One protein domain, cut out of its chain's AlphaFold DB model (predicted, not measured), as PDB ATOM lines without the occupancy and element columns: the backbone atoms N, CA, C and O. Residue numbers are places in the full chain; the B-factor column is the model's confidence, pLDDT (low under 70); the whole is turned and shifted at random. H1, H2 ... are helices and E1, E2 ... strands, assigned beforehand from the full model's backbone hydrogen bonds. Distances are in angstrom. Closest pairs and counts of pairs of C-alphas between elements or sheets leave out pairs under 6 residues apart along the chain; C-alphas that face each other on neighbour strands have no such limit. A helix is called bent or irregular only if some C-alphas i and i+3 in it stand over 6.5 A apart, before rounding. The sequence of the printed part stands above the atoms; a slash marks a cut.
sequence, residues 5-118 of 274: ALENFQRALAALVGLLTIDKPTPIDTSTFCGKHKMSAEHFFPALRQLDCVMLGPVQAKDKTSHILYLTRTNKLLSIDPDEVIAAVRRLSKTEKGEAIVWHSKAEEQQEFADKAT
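Overview. This is residues 5 to 118 of the 274 residues of an uncharacterized protein of Fibrella sp. ES10-3-2-2 (UniProt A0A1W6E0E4). A small sheet of three strands, E1, E3 and E2, has two helices, H1 and H3, over one face, and H5 packs on both of these helices beyond the sheet. H2 packs on H3, short H4 packs on H1, and a long link swings out from H5 and leads to H6, whose last residues stick out with the end of the printed part, residues 113 to 118. The 114 printed residues hold six named helices and three named strands in the order H1 E1 H2 H3 E2 E3 H4 H5 H6; the sheet's order is E1 - E3 - E2, all antiparallel, and the class is mostly helix. The whole is compact, with a radius of gyration of the C-alphas of 14.7 A, and spans 50 by 35 by 24 A.

Along the chain. H1, residues 5 to 19, begins with C-alpha 5 at (199.009, 139.751, 139.683) and is 21.1 A long. E1 is residues 26 to 29, and H2 is residues 30 to 36. H3, residues 41 to 50, is 14.3 A long and only just irregular: C-alphas 42 and 45 are 7.0 A apart. E2 is residues 54 to 56. E3, residues 68 to 73, is 15.5 A long, with C-alpha 68 at (186.448, 142.203, 159.969). H4 is residues 75 to 78. H5, residues 82 to 92, and H6, residues 106 to 116, are each 15.5 A long; C-alpha 116 is at (186.862, 166.966, 170.971).

Arrangement. E3, the inner strand, is antiparallel to E1, with N 28 and O 69 2.8 A apart, within hydrogen-bond range. E2 and E3 form a hairpin, with N 72 and O 55 2.8 A apart, also within range. E1, H2 H3 and E2 make a split strand-helix-strand unit, two strands running the same way with E3 between them; its crossover is right-handed. H1 and H3 are on the same face, making two layers, helices on one face of a sheet, at heights over the sheet of 11.7 A and 10.0 A. H5 touches H3, the closest C-alphas being those of Ala 47 and Ala 88, 5.3 A apart. H5 also touches H1, about perpendicular at 78 degrees, closest at the C-alphas of Gln 10 and Pro 82, 6.0 A. H2 touches H3, closest at the C-alphas of Cys 34 and Ala 41, 5.5 A, and only just grazes the sheet with residues 30 to 35. H4 only just touches H1, with 3 pairs of C-alphas within 8 A, the closest those of Val 17 and Leu 78, 6.9 A; H1 does so with residues 13 to 17 alone. H6 touches no helix. Every O i to N i+4 pair is within hydrogen-bond range in H1, H2, H5 and H6, 4 of 6 are in H3, and H4 is too short for such a pair.

Size, cuts and confidence. The C-alphas of Glu 7 and Thr 118, the two farthest apart, are 50.4 A apart. The printed part has no cut. The links E2 to E3 and H5 to H6 are long, and residues 94 to 99 stand free. The mean pLDDT of the printed part is 73.9, and residues 58 to 66 and 95 to 118 are under 70.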
ATOM      1  N   ALA A   5     199.691 138.763 138.858       76.44
ATOM      2  CA  ALA A   5     199.009 139.751 139.683       76.44
ATOM      3  C   ALA A   5     197.609 140.081 139.139       76.44
ATOM      4  O   ALA A   5     196.640 139.992 139.882       76.44
ATOM      5  N   LEU A   6     197.485 140.380 137.844       84.94
ATOM      6  CA  LEU A   6     196.212 140.717 137.202       84.94
ATOM      7  C   LEU A   6     195.169 139.608 137.378       84.94
ATOM      8  O   LEU A   6     194.031 139.882 137.752       84.94
ATOM      9  N   GLU A   7     195.571 138.348 137.194       87.56
ATOM     10  CA  GLU A   7     194.676 137.202 137.394       87.56
ATOM     11  C   GLU A   7     194.210 137.074 138.854       87.56
ATOM     12  O   GLU A   7     193.054 136.727 139.108       87.56
ATOM     13  N   ASN A   8     195.081 137.368 139.823       87.31
ATOM     14  CA  ASN A   8     194.718 137.350 141.240       87.31
ATOM     15  C   ASN A   8     193.709 138.461 141.574       87.31
ATOM     16  O   ASN A   8     192.708 138.182 142.236       87.31
ATOM     17  N   PHE A   9     193.926 139.679 141.063       87.69
ATOM     18  CA  PHE A   9     193.006 140.809 141.240       87.69
ATOM     19  C   PHE A   9     191.645 140.543 140.591       87.69
ATOM     20  O   PHE A   9     190.620 140.750 141.233       87.69
ATOM     21  N   GLN A  10     191.611 139.999 139.373       89.62
ATOM     22  CA  GLN A  10     190.363 139.614 138.705       89.62
ATOM     23  C   GLN A  10     189.558 138.599 139.525       89.62
ATOM     24  O   GLN A  10     188.358 138.773 139.735       89.62
ATOM     25  N   ARG A  11     190.220 137.556 140.046       90.62
ATOM     26  CA  ARG A  11     189.561 136.553 140.900       90.62
ATOM     27  C   ARG A  11     189.075 137.148 142.216       90.62
ATOM     28  O   ARG A  11     188.011 136.756 142.688       90.62
ATOM     29  N   ALA A  12     189.840 138.064 142.809       89.44
ATOM     30  CA  ALA A  12     189.451 138.744 144.037       89.44
ATOM     31  C   ALA A  12     188.227 139.640 143.815       89.44
ATOM     32  O   ALA A  12     187.267 139.546 144.569       89.44
ATOM     33  N   LEU A  13     188.207 140.450 142.753       91.44
ATOM     34  CA  LEU A  13     187.072 141.316 142.425       91.44
ATOM     35  C   LEU A  13     185.803 140.501 142.155       91.44
ATOM     36  O   LEU A  13     184.763 140.791 142.740       91.44
ATOM     37  N   ALA A  14     185.896 139.432 141.360       91.12
ATOM     38  CA  ALA A  14     184.760 138.549 141.094       91.12
ATOM     39  C   ALA A  14     184.219 137.890 142.377       91.12
ATOM     40  O   ALA A  14     183.008 137.839 142.591       91.12
ATOM     41  N   ALA A  15     185.111 137.424 143.259       91.31
ATOM     42  CA  ALA A  15     184.717 136.872 144.553       91.31
ATOM     43  C   ALA A  15     184.052 137.933 145.442       91.31
ATOM     44  O   ALA A  15     183.044 137.652 146.086       91.31
ATOM     45  N   LEU A  16     184.579 139.159 145.446       90.44
ATOM     46  CA  LEU A  16     184.047 140.262 146.238       90.44
ATOM     47  C   LEU A  16     182.654 140.691 145.756       90.44
ATOM     48  O   LEU A  16     181.763 140.894 146.575       90.44
ATOM     49  N   VAL A  17     182.436 140.752 144.440       89.56
ATOM     50  CA  VAL A  17     181.124 141.037 143.830       89.56
ATOM     51  C   VAL A  17     180.067 140.012 144.244       89.56
ATOM     52  O   VAL A  17     178.917 140.393 144.464       89.56
ATOM     53  N   GLY A  18     180.448 138.735 144.358       87.31
ATOM     54  CA  GLY A  18     179.552 137.662 144.797       87.31
ATOM     55  C   GLY A  18     179.249 137.670 146.300       87.31
ATOM     56  O   GLY A  18     178.230 137.124 146.712       87.31
ATOM     57  N   LEU A  19     180.114 138.279 147.114       88.06
ATOM     58  CA  LEU A  19     179.958 138.357 148.572       88.06
ATOM     59  C   LEU A  19     179.243 139.634 149.028       88.06
ATOM     60  O   LEU A  19     178.510 139.621 150.019       88.06
ATOM     61  N   LEU A  20     179.479 140.749 148.338       88.81
ATOM     62  CA  LEU A  20     178.953 142.051 148.723       88.81
ATOM     63  C   LEU A  20     177.594 142.336 148.088       88.81
ATOM     64  O   LEU A  20     177.365 142.091 146.902       88.81
ATOM     65  N   THR A  21     176.717 142.948 148.880       84.69
ATOM     66  CA  THR A  21     175.421 143.464 148.422       84.69
ATOM     67  C   THR A  21     175.400 144.991 148.486       84.69
ATOM     68  O   THR A  21     176.261 145.597 149.129       84.69
ATOM     69  N   ILE A  22     174.470 145.616 147.758       81.56
ATOM     70  CA  ILE A  22     174.294 147.079 147.766       81.56
ATOM     71  C   ILE A  22     173.540 147.497 149.034       81.56
ATOM     72  O   ILE A  22     173.913 148.465 149.686       81.56
ATOM     73  N   ASP A  23     172.527 146.718 149.417       80.38
ATOM     74  CA  ASP A  23     171.540 147.135 150.417       80.38
ATOM     75  C   ASP A  23     171.953 146.825 151.858       80.38
ATOM     76  O   ASP A  23     171.431 147.422 152.800       80.38
ATOM     77  N   LYS A  24     172.876 145.873 152.060       82.69
ATOM     78  CA  LYS A  24     173.258 145.409 153.395       82.69
ATOM     79  C   LYS A  24     174.773 145.269 153.554       82.69
ATOM     80  O   LYS A  24     175.406 144.592 152.740       82.69
ATOM     81  N   PRO A  25     175.358 145.829 154.632       85.00
ATOM     82  CA  PRO A  25     176.752 145.590 154.968       85.00
ATOM     83  C   PRO A  25     177.016 144.105 155.230       85.00
ATOM     84  O   PRO A  25     176.392 143.496 156.103       85.00
ATOM     85  N   THR A  26     177.964 143.535 154.491       85.38
ATOM     86  CA  THR A  26     178.435 142.161 154.669       85.38
ATOM     87  C   THR A  26     179.738 142.176 155.472       85.38
ATOM     88  O   THR A  26     180.656 142.912 155.100       85.38
ATOM     89  N   PRO A  27     179.863 141.379 156.549       87.44
ATOM     90  CA  PRO A  27     181.131 141.215 157.249       87.44
ATOM     91  C   PRO A  27     182.127 140.441 156.379       87.44
ATOM     92  O   PRO A  27     181.837 139.337 155.916       87.44
ATOM     93  N   ILE A  28     183.315 141.007 156.184       86.81
ATOM     94  CA  ILE A  28     184.434 140.387 155.477       86.81
ATOM     95  C   ILE A  28     185.655 140.394 156.383       86.81
ATOM     96  O   ILE A  28     186.147 141.457 156.748       86.81
ATOM     97  N   ASP A  29     186.182 139.208 156.673       87.94
ATOM     98  CA  ASP A  29     187.524 139.063 157.231       87.94
ATOM     99  C   ASP A  29     188.563 139.361 156.141       87.94
ATOM    100  O   ASP A  29     188.771 138.574 155.209       87.94
ATOM    101  N   THR A  30     189.202 140.525 156.247       85.38
ATOM    102  CA  THR A  30     190.167 141.018 155.264       85.38
ATOM    103  C   THR A  30     191.418 140.157 155.209       85.38
ATOM    104  O   THR A  30     191.982 139.986 154.128       85.38
ATOM    105  N   SER A  31     191.829 139.572 156.337       84.94
ATOM    106  CA  SER A  31     193.027 138.739 156.428       84.94
ATOM    107  C   SER A  31     192.827 137.427 155.668       84.94
ATOM    108  O   SER A  31     193.609 137.088 154.775       84.94
ATOM    109  N   THR A  32     191.706 136.752 155.928       87.25
ATOM    110  CA  THR A  32     191.333 135.498 155.270       87.25
ATOM    111  C   THR A  32     191.058 135.717 153.783       87.25
ATOM    112  O   THR A  32     191.533 134.950 152.938       87.25
ATOM    113  N   PHE A  33     190.334 136.786 153.434       90.12
ATOM    114  CA  PHE A  33     190.027 137.108 152.043       90.12
ATOM    115  C   PHE A  33     191.299 137.404 151.237       90.12
ATOM    116  O   PHE A  33     191.562 136.754 150.223       90.12
ATOM    117  N   CYS A  34     192.135 138.336 151.696       87.94
ATOM    118  CA  CYS A  34     193.356 138.699 150.982       87.94
ATOM    119  C   CYS A  34     194.386 137.561 150.965       87.94
ATOM    120  O   CYS A  34     195.052 137.374 149.944       87.94
ATOM    121  N   GLY A  35     194.453 136.740 152.019       85.06
ATOM    122  CA  GLY A  35     195.276 135.528 152.055       85.06
ATOM    123  C   GLY A  35     194.899 134.527 150.957       85.06
ATOM    124  O   GLY A  35     195.771 134.046 150.230       85.06
ATOM    125  N   LYS A  36     193.597 134.284 150.747       89.81
ATOM    126  CA  LYS A  36     193.090 133.392 149.685       89.81
ATOM    127  C   LYS A  36     193.468 133.865 148.277       89.81
ATOM    128  O   LYS A  36     193.692 133.042 147.389       89.81
ATOM    129  N   HIS A  37     193.556 135.178 148.080       89.00
ATOM    130  CA  HIS A  37     193.844 135.799 146.786       89.00
ATOM    131  C   HIS A  37     195.299 136.280 146.627       89.00
ATOM    132  O   HIS A  37     195.630 136.868 145.601       89.00
ATOM    133  N   LYS A  38     196.188 135.980 147.590       86.62
ATOM    134  CA  LYS A  38     197.610 136.384 147.596       86.62
ATOM    135  C   LYS A  38     197.806 137.897 147.425       86.62
ATOM    136  O   LYS A  38     198.595 138.344 146.594       86.62
ATOM    137  N   MET A  39     197.065 138.679 148.202       84.94
ATOM    138  CA  MET A  39     197.057 140.144 148.159       84.94
ATOM    139  C   MET A  39     197.311 140.740 149.546       84.94
ATOM    140  O   MET A  39     197.154 140.059 150.555       84.94
ATOM    141  N   SER A  40     197.687 142.020 149.602       83.25
ATOM    142  CA  SER A  40     197.844 142.748 150.869       83.25
ATOM    143  C   SER A  40     196.513 143.373 151.294       83.25
ATOM    144  O   SER A  40     195.949 144.193 150.564       83.25
ATOM    145  N   ALA A  41     196.025 143.000 152.481       80.00
ATOM    146  CA  ALA A  41     194.810 143.566 153.070       80.00
ATOM    147  C   ALA A  41     194.941 145.070 153.357       80.00
ATOM    148  O   ALA A  41     193.972 145.808 153.187       80.00
ATOM    149  N   GLU A  42     196.148 145.518 153.708       81.81
ATOM    150  CA  GLU A  42     196.474 146.914 154.025       81.81
ATOM    151  C   GLU A  42     196.324 147.851 152.827       81.81
ATOM    152  O   GLU A  42     196.091 149.038 153.012       81.81
ATOM    153  N   HIS A  43     196.431 147.330 151.601       84.62
ATOM    154  CA  HIS A  43     196.400 148.146 150.387       84.62
ATOM    155  C   HIS A  43     195.159 147.889 149.529       84.62
ATOM    156  O   HIS A  43     194.650 148.806 148.889       84.62
ATOM    157  N   PHE A  44     194.646 146.655 149.503       87.00
ATOM    158  CA  PHE A  44     193.569 146.271 148.592       87.00
ATOM    159  C   PHE A  44     192.220 146.926 148.916       87.00
ATOM    160  O   PHE A  44     191.632 147.585 148.062       87.00
ATOM    161  N   PHE A  45     191.722 146.764 150.142       87.31
ATOM    162  CA  PHE A  45     190.454 147.369 150.554       87.31
ATOM    163  C   PHE A  45     190.484 148.906 150.551       87.31
ATOM    164  O   PHE A  45     189.516 149.497 150.064       87.31
ATOM    165  N   PRO A  46     191.564 149.585 150.996       84.75
ATOM    166  CA  PRO A  46     191.633 151.037 150.846       84.75
ATOM    167  C   PRO A  46     191.693 151.485 149.382       84.75
ATOM    168  O   PRO A  46     191.046 152.476 149.051       84.75
ATOM    169  N   ALA A  47     192.361 150.747 148.486       86.12
ATOM    170  CA  ALA A  47     192.327 151.048 147.052       86.12
ATOM    171  C   ALA A  47     190.897 150.993 146.495       86.12
ATOM    172  O   ALA A  47     190.475 151.895 145.776       86.12
ATOM    173  N   LEU A  48     190.124 149.969 146.865       87.69
ATOM    174  CA  LEU A  48     188.726 149.853 146.442       87.69
ATOM    175  C   LEU A  48     187.839 150.963 147.004       87.69
ATOM    176  O   LEU A  48     186.899 151.380 146.333       87.69
ATOM    177  N   ARG A  49     188.128 151.456 148.209       84.06
ATOM    178  CA  ARG A  49     187.411 152.595 148.789       84.06
ATOM    179  C   ARG A  49     187.770 153.906 148.089       84.06
ATOM    180  O   ARG A  49     186.868 154.665 147.777       84.06
ATOM    181  N   GLN A  50     189.052 154.156 147.806       83.00
ATOM    182  CA  GLN A  50     189.491 155.343 147.049       83.00
ATOM    183  C   GLN A  50     188.904 155.389 145.638       83.00
ATOM    184  O   GLN A  50     188.706 156.463 145.080       83.00
ATOM    185  N   LEU A  51     188.644 154.220 145.056       84.50
ATOM    186  CA  LEU A  51     187.984 154.098 143.765       84.50
ATOM    187  C   LEU A  51     186.454 154.099 143.875       84.50
ATOM    188  O   LEU A  51     185.804 153.886 142.858       84.50
ATOM    189  N   ASP A  52     185.868 154.339 145.049       84.69
ATOM    190  CA  ASP A  52     184.423 154.305 145.305       84.69
ATOM    191  C   ASP A  52     183.754 152.977 144.924       84.69
ATOM    192  O   ASP A  52     182.576 152.946 144.578       84.69
ATOM    193  N   CYS A  53     184.479 151.858 144.957       85.88
ATOM    194  CA  CYS A  53     183.940 150.530 144.643       85.88
ATOM    195  C   CYS A  53     183.220 149.896 145.844       85.88
ATOM    196  O   CYS A  53     182.339 149.049 145.679       85.88
ATOM    197  N   VAL A  54     183.592 150.284 147.066       87.62
ATOM    198  CA  VAL A  54     183.016 149.760 148.312       87.62
ATOM    199  C   VAL A  54     182.831 150.873 149.338       87.62
ATOM    200  O   VAL A  54     183.633 151.804 149.402       87.62
ATOM    201  N   MET A  55     181.803 150.751 150.175       82.88
ATOM    202  CA  MET A  55     181.552 151.657 151.299       82.88
ATOM    203  C   MET A  55     181.549 150.886 152.618       82.88
ATOM    204  O   MET A  55     181.077 149.751 152.684       82.88
ATOM    205  N   LEU A  56     182.049 151.520 153.680       81.00
ATOM    206  CA  LEU A  56     181.979 150.970 155.032       81.00
ATOM    207  C   LEU A  56     180.562 151.120 155.585       81.00
ATOM    208  O   LEU A  56     179.989 152.210 155.573       81.00
ATOM    209  N   GLY A  57     180.016 150.016 156.077       72.69
ATOM    210  CA  GLY A  57     178.812 150.017 156.892       72.69
ATOM    211  C   GLY A  57     179.093 150.490 158.323       72.69
ATOM    212  O   GLY A  57     180.255 150.585 158.729       72.69
ATOM    213  N   PRO A  58     178.038 150.775 159.106       64.50
ATOM    214  CA  PRO A  58     178.178 151.119 160.514       64.50
ATOM    215  C   PRO A  58     178.894 149.990 161.262       64.50
ATOM    216  O   PRO A  58     178.487 148.826 161.200       64.50
ATOM    217  N   VAL A  59     179.978 150.341 161.956       64.94
ATOM    218  CA  VAL A  59     180.758 149.412 162.773       64.94
ATOM    219  C   VAL A  59     179.880 148.982 163.943       64.94
ATOM    220  O   VAL A  59     179.511 149.797 164.787       64.94
ATOM    221  N   GLN A  60     179.536 147.695 164.027       55.22
ATOM    222  CA  GLN A  60     179.045 147.158 165.293       55.22
ATOM    223  C   GLN A  60     180.247 147.047 166.226       55.22
ATOM    224  O   GLN A  60     181.023 146.095 166.160       55.22
ATOM    225  N   ALA A  61     180.434 148.088 167.033       46.81
ATOM    226  CA  ALA A  61     181.524 148.223 167.982       46.81
ATOM    227  C   ALA A  61     181.539 147.042 168.959       46.81
ATOM    228  O   ALA A  61     180.822 147.059 169.957       46.81
ATOM    229  N   LYS A  62     182.359 146.021 168.681       47.22
ATOM    230  CA  LYS A  62     182.803 145.070 169.709       47.22
ATOM    231  C   LYS A  62     184.269 144.658 169.658       47.22
ATOM    232  O   LYS A  62     184.716 144.125 170.659       47.22
ATOM    233  N   ASP A  63     185.045 144.972 168.619       47.28
ATOM    234  CA  ASP A  63     186.495 144.738 168.679       47.28
ATOM    235  C   ASP A  63     187.283 145.628 167.712       47.28
ATOM    236  O   ASP A  63     187.213 145.463 166.490       47.28
ATOM    237  N   LYS A  64     188.093 146.540 168.270       48.59
ATOM    238  CA  LYS A  64     189.077 147.367 167.536       48.59
ATOM    239  C   LYS A  64     190.241 146.541 166.959       48.59
ATOM    240  O   LYS A  64     191.072 147.068 166.231       48.59
ATOM    241  N   THR A  65     190.303 145.256 167.293       54.25
ATOM    242  CA  THR A  65     191.277 144.257 166.823       54.25
ATOM    243  C   THR A  65     190.719 143.354 165.723       54.25
ATOM    244  O   THR A  65     191.436 142.493 165.218       54.25
ATOM    245  N   SER A  66     189.448 143.512 165.343       61.00
ATOM    246  CA  SER A  66     188.850 142.628 164.350       61.00
ATOM    247  C   SER A  66     189.335 142.989 162.942       61.00
ATOM    248  O   SER A  66     189.112 144.089 162.445       61.00
ATOM    249  N   HIS A  67     189.948 142.029 162.244       72.25
ATOM    250  CA  HIS A  67     190.216 142.097 160.798       72.25
ATOM    251  C   HIS A  67     188.922 142.070 159.957       72.25
ATOM    252  O   HIS A  67     188.951 141.764 158.767       72.25
ATOM    253  N   ILE A  68     187.767 142.337 160.570       81.19
ATOM    254  CA  ILE A  68     186.448 142.203 159.969       81.19
ATOM    255  C   ILE A  68     185.951 143.593 159.591       81.19
ATOM    256  O   ILE A  68     185.671 144.424 160.451       81.19
ATOM    257  N   LEU A  69     185.790 143.827 158.292       82.62
ATOM    258  CA  LEU A  69     185.160 145.030 157.764       82.62
ATOM    259  C   LEU A  69     183.723 144.726 157.358       82.62
ATOM    260  O   LEU A  69     183.458 143.749 156.662       82.62
ATOM    261  N   TYR A  70     182.795 145.594 157.745       85.06
ATOM    262  CA  TYR A  70     181.429 145.564 157.234       85.06
ATOM    263  C   TYR A  70     181.374 146.427 155.980       85.06
ATOM    264  O   TYR A  70     181.508 147.646 156.064       85.06
ATOM    265  N   LEU A  71     181.215 145.804 154.814       86.19
ATOM    266  CA  LEU A  71     181.300 146.483 153.521       86.19
ATOM    267  C   LEU A  71     180.000 146.340 152.729       86.19
ATOM    268  O   LEU A  71     179.355 145.295 152.747       86.19
ATOM    269  N   THR A  72     179.639 147.389 152.001       86.19
ATOM    270  CA  THR A  72     178.629 147.367 150.933       86.19
ATOM    271  C   THR A  72     179.328 147.611 149.603       86.19
ATOM    272  O   THR A  72     180.343 148.314 149.553       86.19
ATOM    273  N   ARG A  73     178.825 147.017 148.517       88.94
ATOM    274  CA  ARG A  73     179.343 147.326 147.176       88.94
ATOM    275  C   ARG A  73     178.649 148.553 146.609       88.94
ATOM    276  O   ARG A  73     177.457 148.754 146.835       88.94
ATOM    277  N   THR A  74     179.366 149.303 145.789       88.25
ATOM    278  CA  THR A  74     178.761 150.269 144.870       88.25
ATOM    279  C   THR A  74     178.602 149.640 143.484       88.25
ATOM    280  O   THR A  74     179.176 148.588 143.185       88.25
ATOM    281  N   ASN A  75     177.861 150.306 142.595       86.62
ATOM    282  CA  ASN A  75     177.740 149.874 141.197       86.62
ATOM    283  C   ASN A  75     179.090 149.871 140.465       86.62
ATOM    284  O   ASN A  75     179.289 149.073 139.552       86.62
ATOM    285  N   LYS A  76     180.045 150.704 140.903       87.69
ATOM    286  CA  LYS A  76     181.363 150.836 140.276       87.69
ATOM    287  C   LYS A  76     182.209 149.570 140.407       87.69
ATOM    288  O   LYS A  76     183.008 149.286 139.523       87.69
ATOM    289  N   LEU A  77     181.980 148.750 141.438       89.00
ATOM    290  CA  LEU A  77     182.678 147.470 141.600       89.00
ATOM    291  C   LEU A  77     182.405 146.484 140.449       89.00
ATOM    292  O   LEU A  77     183.241 145.630 140.174       89.00
ATOM    293  N   LEU A  78     181.251 146.587 139.781       87.38
ATOM    294  CA  LEU A  78     180.878 145.688 138.682       87.38
ATOM    295  C   LEU A  78     181.595 146.020 137.368       87.38
ATOM    296  O   LEU A  78     181.731 145.146 136.516       87.38
ATOM    297  N   SER A  79     182.023 147.271 137.203       88.81
ATOM    298  CA  SER A  79     182.599 147.794 135.962       88.81
ATOM    299  C   SER A  79     184.056 148.233 136.103       88.81
ATOM    300  O   SER A  79     184.614 148.755 135.143       88.81
ATOM    301  N   ILE A  80     184.657 148.086 137.288       90.19
ATOM    302  CA  ILE A  80     186.025 148.539 137.543       90.19
ATOM    303  C   ILE A  80     187.035 147.686 136.774       90.19
ATOM    304  O   ILE A  80     186.980 146.453 136.809       90.19
ATOM    305  N   ASP A  81     187.988 148.345 136.117       87.31
ATOM    306  CA  ASP A  81     189.107 147.653 135.489       87.31
ATOM    307  C   ASP A  81     190.098 147.177 136.576       87.31
ATOM    308  O   ASP A  81     190.532 147.971 137.422       87.31
ATOM    309  N   PRO A  82     190.489 145.889 136.592       86.94
ATOM    310  CA  PRO A  82     191.548 145.392 137.464       86.94
ATOM    311  C   PRO A  82     192.847 146.213 137.415       86.94
ATOM    312  O   PRO A  82     193.515 146.336 138.445       86.94
ATOM    313  N   ASP A  83     193.206 146.792 136.264       86.56
ATOM    314  CA  ASP A  83     194.412 147.614 136.131       86.56
ATOM    315  C   ASP A  83     194.315 148.933 136.920       86.56
ATOM    316  O   ASP A  83     195.311 149.375 137.505       86.56
ATOM    317  N   GLU A  84     193.119 149.522 137.044       86.00
ATOM    318  CA  GLU A  84     192.885 150.700 137.893       86.00
ATOM    319  C   GLU A  84     193.093 150.369 139.372       86.00
ATOM    320  O   GLU A  84     193.744 151.121 140.106       86.00
ATOM    321  N   VAL A  85     192.609 149.202 139.807       86.69
ATOM    322  CA  VAL A  85     192.791 148.727 141.186       86.69
ATOM    323  C   VAL A  85     194.270 148.469 141.473       86.69
ATOM    324  O   VAL A  85     194.777 148.867 142.523       86.69
ATOM    325  N   ILE A  86     194.999 147.869 140.530       85.94
ATOM    326  CA  ILE A  86     196.448 147.651 140.652       85.94
ATOM    327  C   ILE A  86     197.194 148.986 140.738       85.94
ATOM    328  O   ILE A  86     198.111 149.128 141.552       85.94
ATOM    329  N   ALA A  87     196.817 149.975 139.925       85.69
ATOM    330  CA  ALA A  87     197.409 151.306 139.971       85.69
ATOM    331  C   ALA A  87     197.161 151.990 141.325       85.69
ATOM    332  O   ALA A  87     198.097 152.547 141.899       85.69
ATOM    333  N   ALA A  88     195.943 151.898 141.867       84.94
ATOM    334  CA  ALA A  88     195.594 152.438 143.179       84.94
ATOM    335  C   ALA A  88     196.369 151.750 144.318       84.94
ATOM    336  O   ALA A  88     196.983 152.430 145.142       84.94
ATOM    337  N   VAL A  89     196.462 150.416 144.309       85.06
ATOM    338  CA  VAL A  89     197.275 149.652 145.275       85.06
ATOM    339  C   VAL A  89     198.744 150.078 145.226       85.06
ATOM    340  O   VAL A  89     199.355 150.295 146.269       85.06
ATOM    341  N   ARG A  90     199.313 150.258 144.025       84.75
ATOM    342  CA  ARG A  90     200.701 150.721 143.852       84.75
ATOM    343  C   ARG A  90     200.927 152.156 144.327       84.75
ATOM    344  O   ARG A  90     202.050 152.490 144.694       84.75
ATOM    345  N   ARG A  91     199.915 153.026 144.258       82.69
ATOM    346  CA  ARG A  91     199.998 154.387 144.813       82.69
ATOM    347  C   ARG A  91     200.030 154.319 146.335       82.69
ATOM    348  O   ARG A  91     200.944 154.870 146.938       82.69
ATOM    349  N   LEU A  92     199.117 153.558 146.934       79.19
ATOM    350  CA  LEU A  92     199.059 153.365 148.383       79.19
ATOM    351  C   LEU A  92     200.354 152.761 148.937       79.19
ATOM    352  O   LEU A  92     200.918 153.314 149.873       79.19
ATOM    353  N   SER A  93     200.904 151.731 148.290       75.62
ATOM    354  CA  SER A  93     202.158 151.099 148.731       75.62
ATOM    355  C   SER A  93     203.385 152.012 148.630       75.62
ATOM    356  O   SER A  93     204.413 151.741 149.235       75.62
ATOM    357  N   LYS A  94     203.323 153.084 147.831       73.44
ATOM    358  CA  LYS A  94     204.391 154.095 147.744       73.44
ATOM    359  C   LYS A  94     204.251 155.197 148.792       73.44
ATOM    360  O   LYS A  94     205.185 155.973 148.970       73.44
ATOM    361  N   THR A  95     203.108 155.271 149.472       64.38
ATOM    362  CA  THR A  95     202.779 156.335 150.430       64.38
ATOM    363  C   THR A  95     203.168 155.947 151.870       64.38
ATOM    364  O   THR A  95     202.763 156.609 152.816       64.38
ATOM    365  N   GLU A  96     204.013 154.919 152.059       50.78
ATOM    366  CA  GLU A  96     204.481 154.356 153.349       50.78
ATOM    367  C   GLU A  96     205.247 155.320 154.294       50.78
ATOM    368  O   GLU A  96     205.852 154.899 155.278       50.78
ATOM    369  N   LYS A  97     205.199 156.637 154.076       41.72
ATOM    370  CA  LYS A  97     205.603 157.621 155.084       41.72
ATOM    371  C   LYS A  97     204.443 158.554 155.416       41.72
ATOM    372  O   LYS A  97     204.374 159.653 154.882       41.72
ATOM    373  N   GLY A  98     203.611 158.143 156.374       33.66
ATOM    374  CA  GLY A  98     203.123 159.107 157.364       33.66
ATOM    375  C   GLY A  98     201.647 159.120 157.734       33.66
ATOM    376  O   GLY A  98     201.339 159.795 158.703       33.66
ATOM    377  N   GLU A  99     200.750 158.388 157.076       36.69
ATOM    378  CA  GLU A  99     199.348 158.341 157.518       36.69
ATOM    379  C   GLU A  99     198.838 156.906 157.495       36.69
ATOM    380  O   GLU A  99     198.414 156.373 156.469       36.69
ATOM    381  N   ALA A 100     198.879 156.262 158.664       35.25
ATOM    382  CA  ALA A 100     197.966 155.167 158.930       35.25
ATOM    383  C   ALA A 100     196.558 155.749 158.773       35.25
ATOM    384  O   ALA A 100     196.135 156.560 159.593       35.25
ATOM    385  N   ILE A 101     195.868 155.394 157.688       41.28
ATOM    386  CA  ILE A 101     194.475 155.782 157.478       41.28
ATOM    387  C   ILE A 101     193.683 155.113 158.602       41.28
ATOM    388  O   ILE A 101     193.364 153.925 158.530       41.28
ATOM    389  N   VAL A 102     193.438 155.855 159.683       41.12
ATOM    390  CA  VAL A 102     192.564 155.408 160.762       41.12
ATOM    391  C   VAL A 102     191.159 155.350 160.178       41.12
ATOM    392  O   VAL A 102     190.641 156.304 159.599       41.12
ATOM    393  N   TRP A 103     190.581 154.159 160.239       46.59
ATOM    394  CA  TRP A 103     189.302 153.847 159.633       46.59
ATOM    395  C   TRP A 103     188.184 154.410 160.506       46.59
ATOM    396  O   TRP A 103     187.773 153.753 161.452       46.59
ATOM    397  N   HIS A 104     187.680 155.600 160.183       36.19
ATOM    398  CA  HIS A 104     186.470 156.119 160.819       36.19
ATOM    399  C   HIS A 104     185.252 155.866 159.928       36.19
ATOM    400  O   HIS A 104     185.252 156.133 158.718       36.19
ATOM    401  N   SER A 105     184.203 155.310 160.526       39.75
ATOM    402  CA  SER A 105     182.850 155.394 159.981       39.75
ATOM    403  C   SER A 105     182.316 156.829 160.130       39.75
ATOM    404  O   SER A 105     182.738 157.557 161.025       39.75
ATOM    405  N   LYS A 106     181.349 157.253 159.296       41.06
ATOM    406  CA  LYS A 106     180.717 158.592 159.417       41.06
ATOM    407  C   LYS A 106     180.130 158.859 160.814       41.06
ATOM    408  O   LYS A 106     180.052 160.007 161.232       41.06
ATOM    409  N   ALA A 107     179.720 157.803 161.523       40.22
ATOM    410  CA  ALA A 107     179.233 157.893 162.896       40.22
ATOM    411  C   ALA A 107     180.370 158.182 163.896       40.22
ATOM    412  O   ALA A 107     180.187 158.967 164.820       40.22
ATOM    413  N   GLU A 108     181.555 157.606 163.686       42.09
ATOM    414  CA  GLU A 108     182.733 157.856 164.524       42.09
ATOM    415  C   GLU A 108     183.346 159.238 164.268       42.09
ATOM    416  O   GLU A 108     183.760 159.880 165.224       42.09
ATOM    417  N   GLU A 109     183.336 159.745 163.030       43.50
ATOM    418  CA  GLU A 109     183.761 161.128 162.735       43.50
ATOM    419  C   GLU A 109     182.888 162.163 163.460       43.50
ATOM    420  O   GLU A 109     183.399 163.141 164.002       43.50
ATOM    421  N   GLN A 110     181.572 161.943 163.513       42.44
ATOM    422  CA  GLN A 110     180.650 162.845 164.207       42.44
ATOM    423  C   GLN A 110     180.792 162.765 165.732       42.44
ATOM    424  O   GLN A 110     180.668 163.783 166.413       42.44
ATOM    425  N   GLN A 111     181.095 161.583 166.268       39.12
ATOM    426  CA  GLN A 111     181.278 161.387 167.704       39.12
ATOM    427  C   GLN A 111     182.645 161.887 168.196       39.12
ATOM    428  O   GLN A 111     182.724 162.505 169.252       39.12
ATOM    429  N   GLU A 112     183.706 161.746 167.398       42.56
ATOM    430  CA  GLU A 112     185.026 162.299 167.723       42.56
ATOM    431  C   GLU A 112     185.047 163.837 167.642       42.56
ATOM    432  O   GLU A 112     185.741 164.487 168.426       42.56
ATOM    433  N   PHE A 113     184.242 164.443 166.760       44.22
ATOM    434  CA  PHE A 113     184.007 165.894 166.763       44.22
ATOM    435  C   PHE A 113     183.244 166.366 168.012       44.22
ATOM    436  O   PHE A 113     183.553 167.437 168.538       44.22
ATOM    437  N   ALA A 114     182.287 165.579 168.514       41.75
ATOM    438  CA  ALA A 114     181.544 165.895 169.737       41.75
ATOM    439  C   ALA A 114     182.406 165.744 171.008       41.75
ATOM    440  O   ALA A 114     182.369 166.609 171.887       41.75
ATOM    441  N   ASP A 115     183.245 164.706 171.073       39.12
ATOM    442  CA  ASP A 115     184.154 164.464 172.200       39.12
ATOM    443  C   ASP A 115     185.331 165.465 172.221       39.12
ATOM    444  O   ASP A 115     185.740 165.937 173.284       39.12
ATOM    445  N   LYS A 116     185.843 165.895 171.054       44.56
ATOM    446  CA  LYS A 116     186.862 166.966 170.971       44.56
ATOM    447  C   LYS A 116     186.312 168.358 171.288       44.56
ATOM    448  O   LYS A 116     187.078 169.223 171.704       44.56
ATOM    449  N   ALA A 117     185.004 168.579 171.146       44.31
ATOM    450  CA  ALA A 117     184.356 169.817 171.578       44.31
ATOM    451  C   ALA A 117     184.183 169.909 173.110       44.31
ATOM    452  O   ALA A 117     183.859 170.983 173.615       44.31
ATOM    453  N   THR A 118     184.417 168.820 173.858       37.72
ATOM    454  CA  THR A 118     184.195 168.761 175.316       37.72
ATOM    455  C   THR A 118     185.446 168.525 176.167       37.72
ATOM    456  O   THR A 118     185.371 168.688 177.383       37.72
TER     457      THR A 118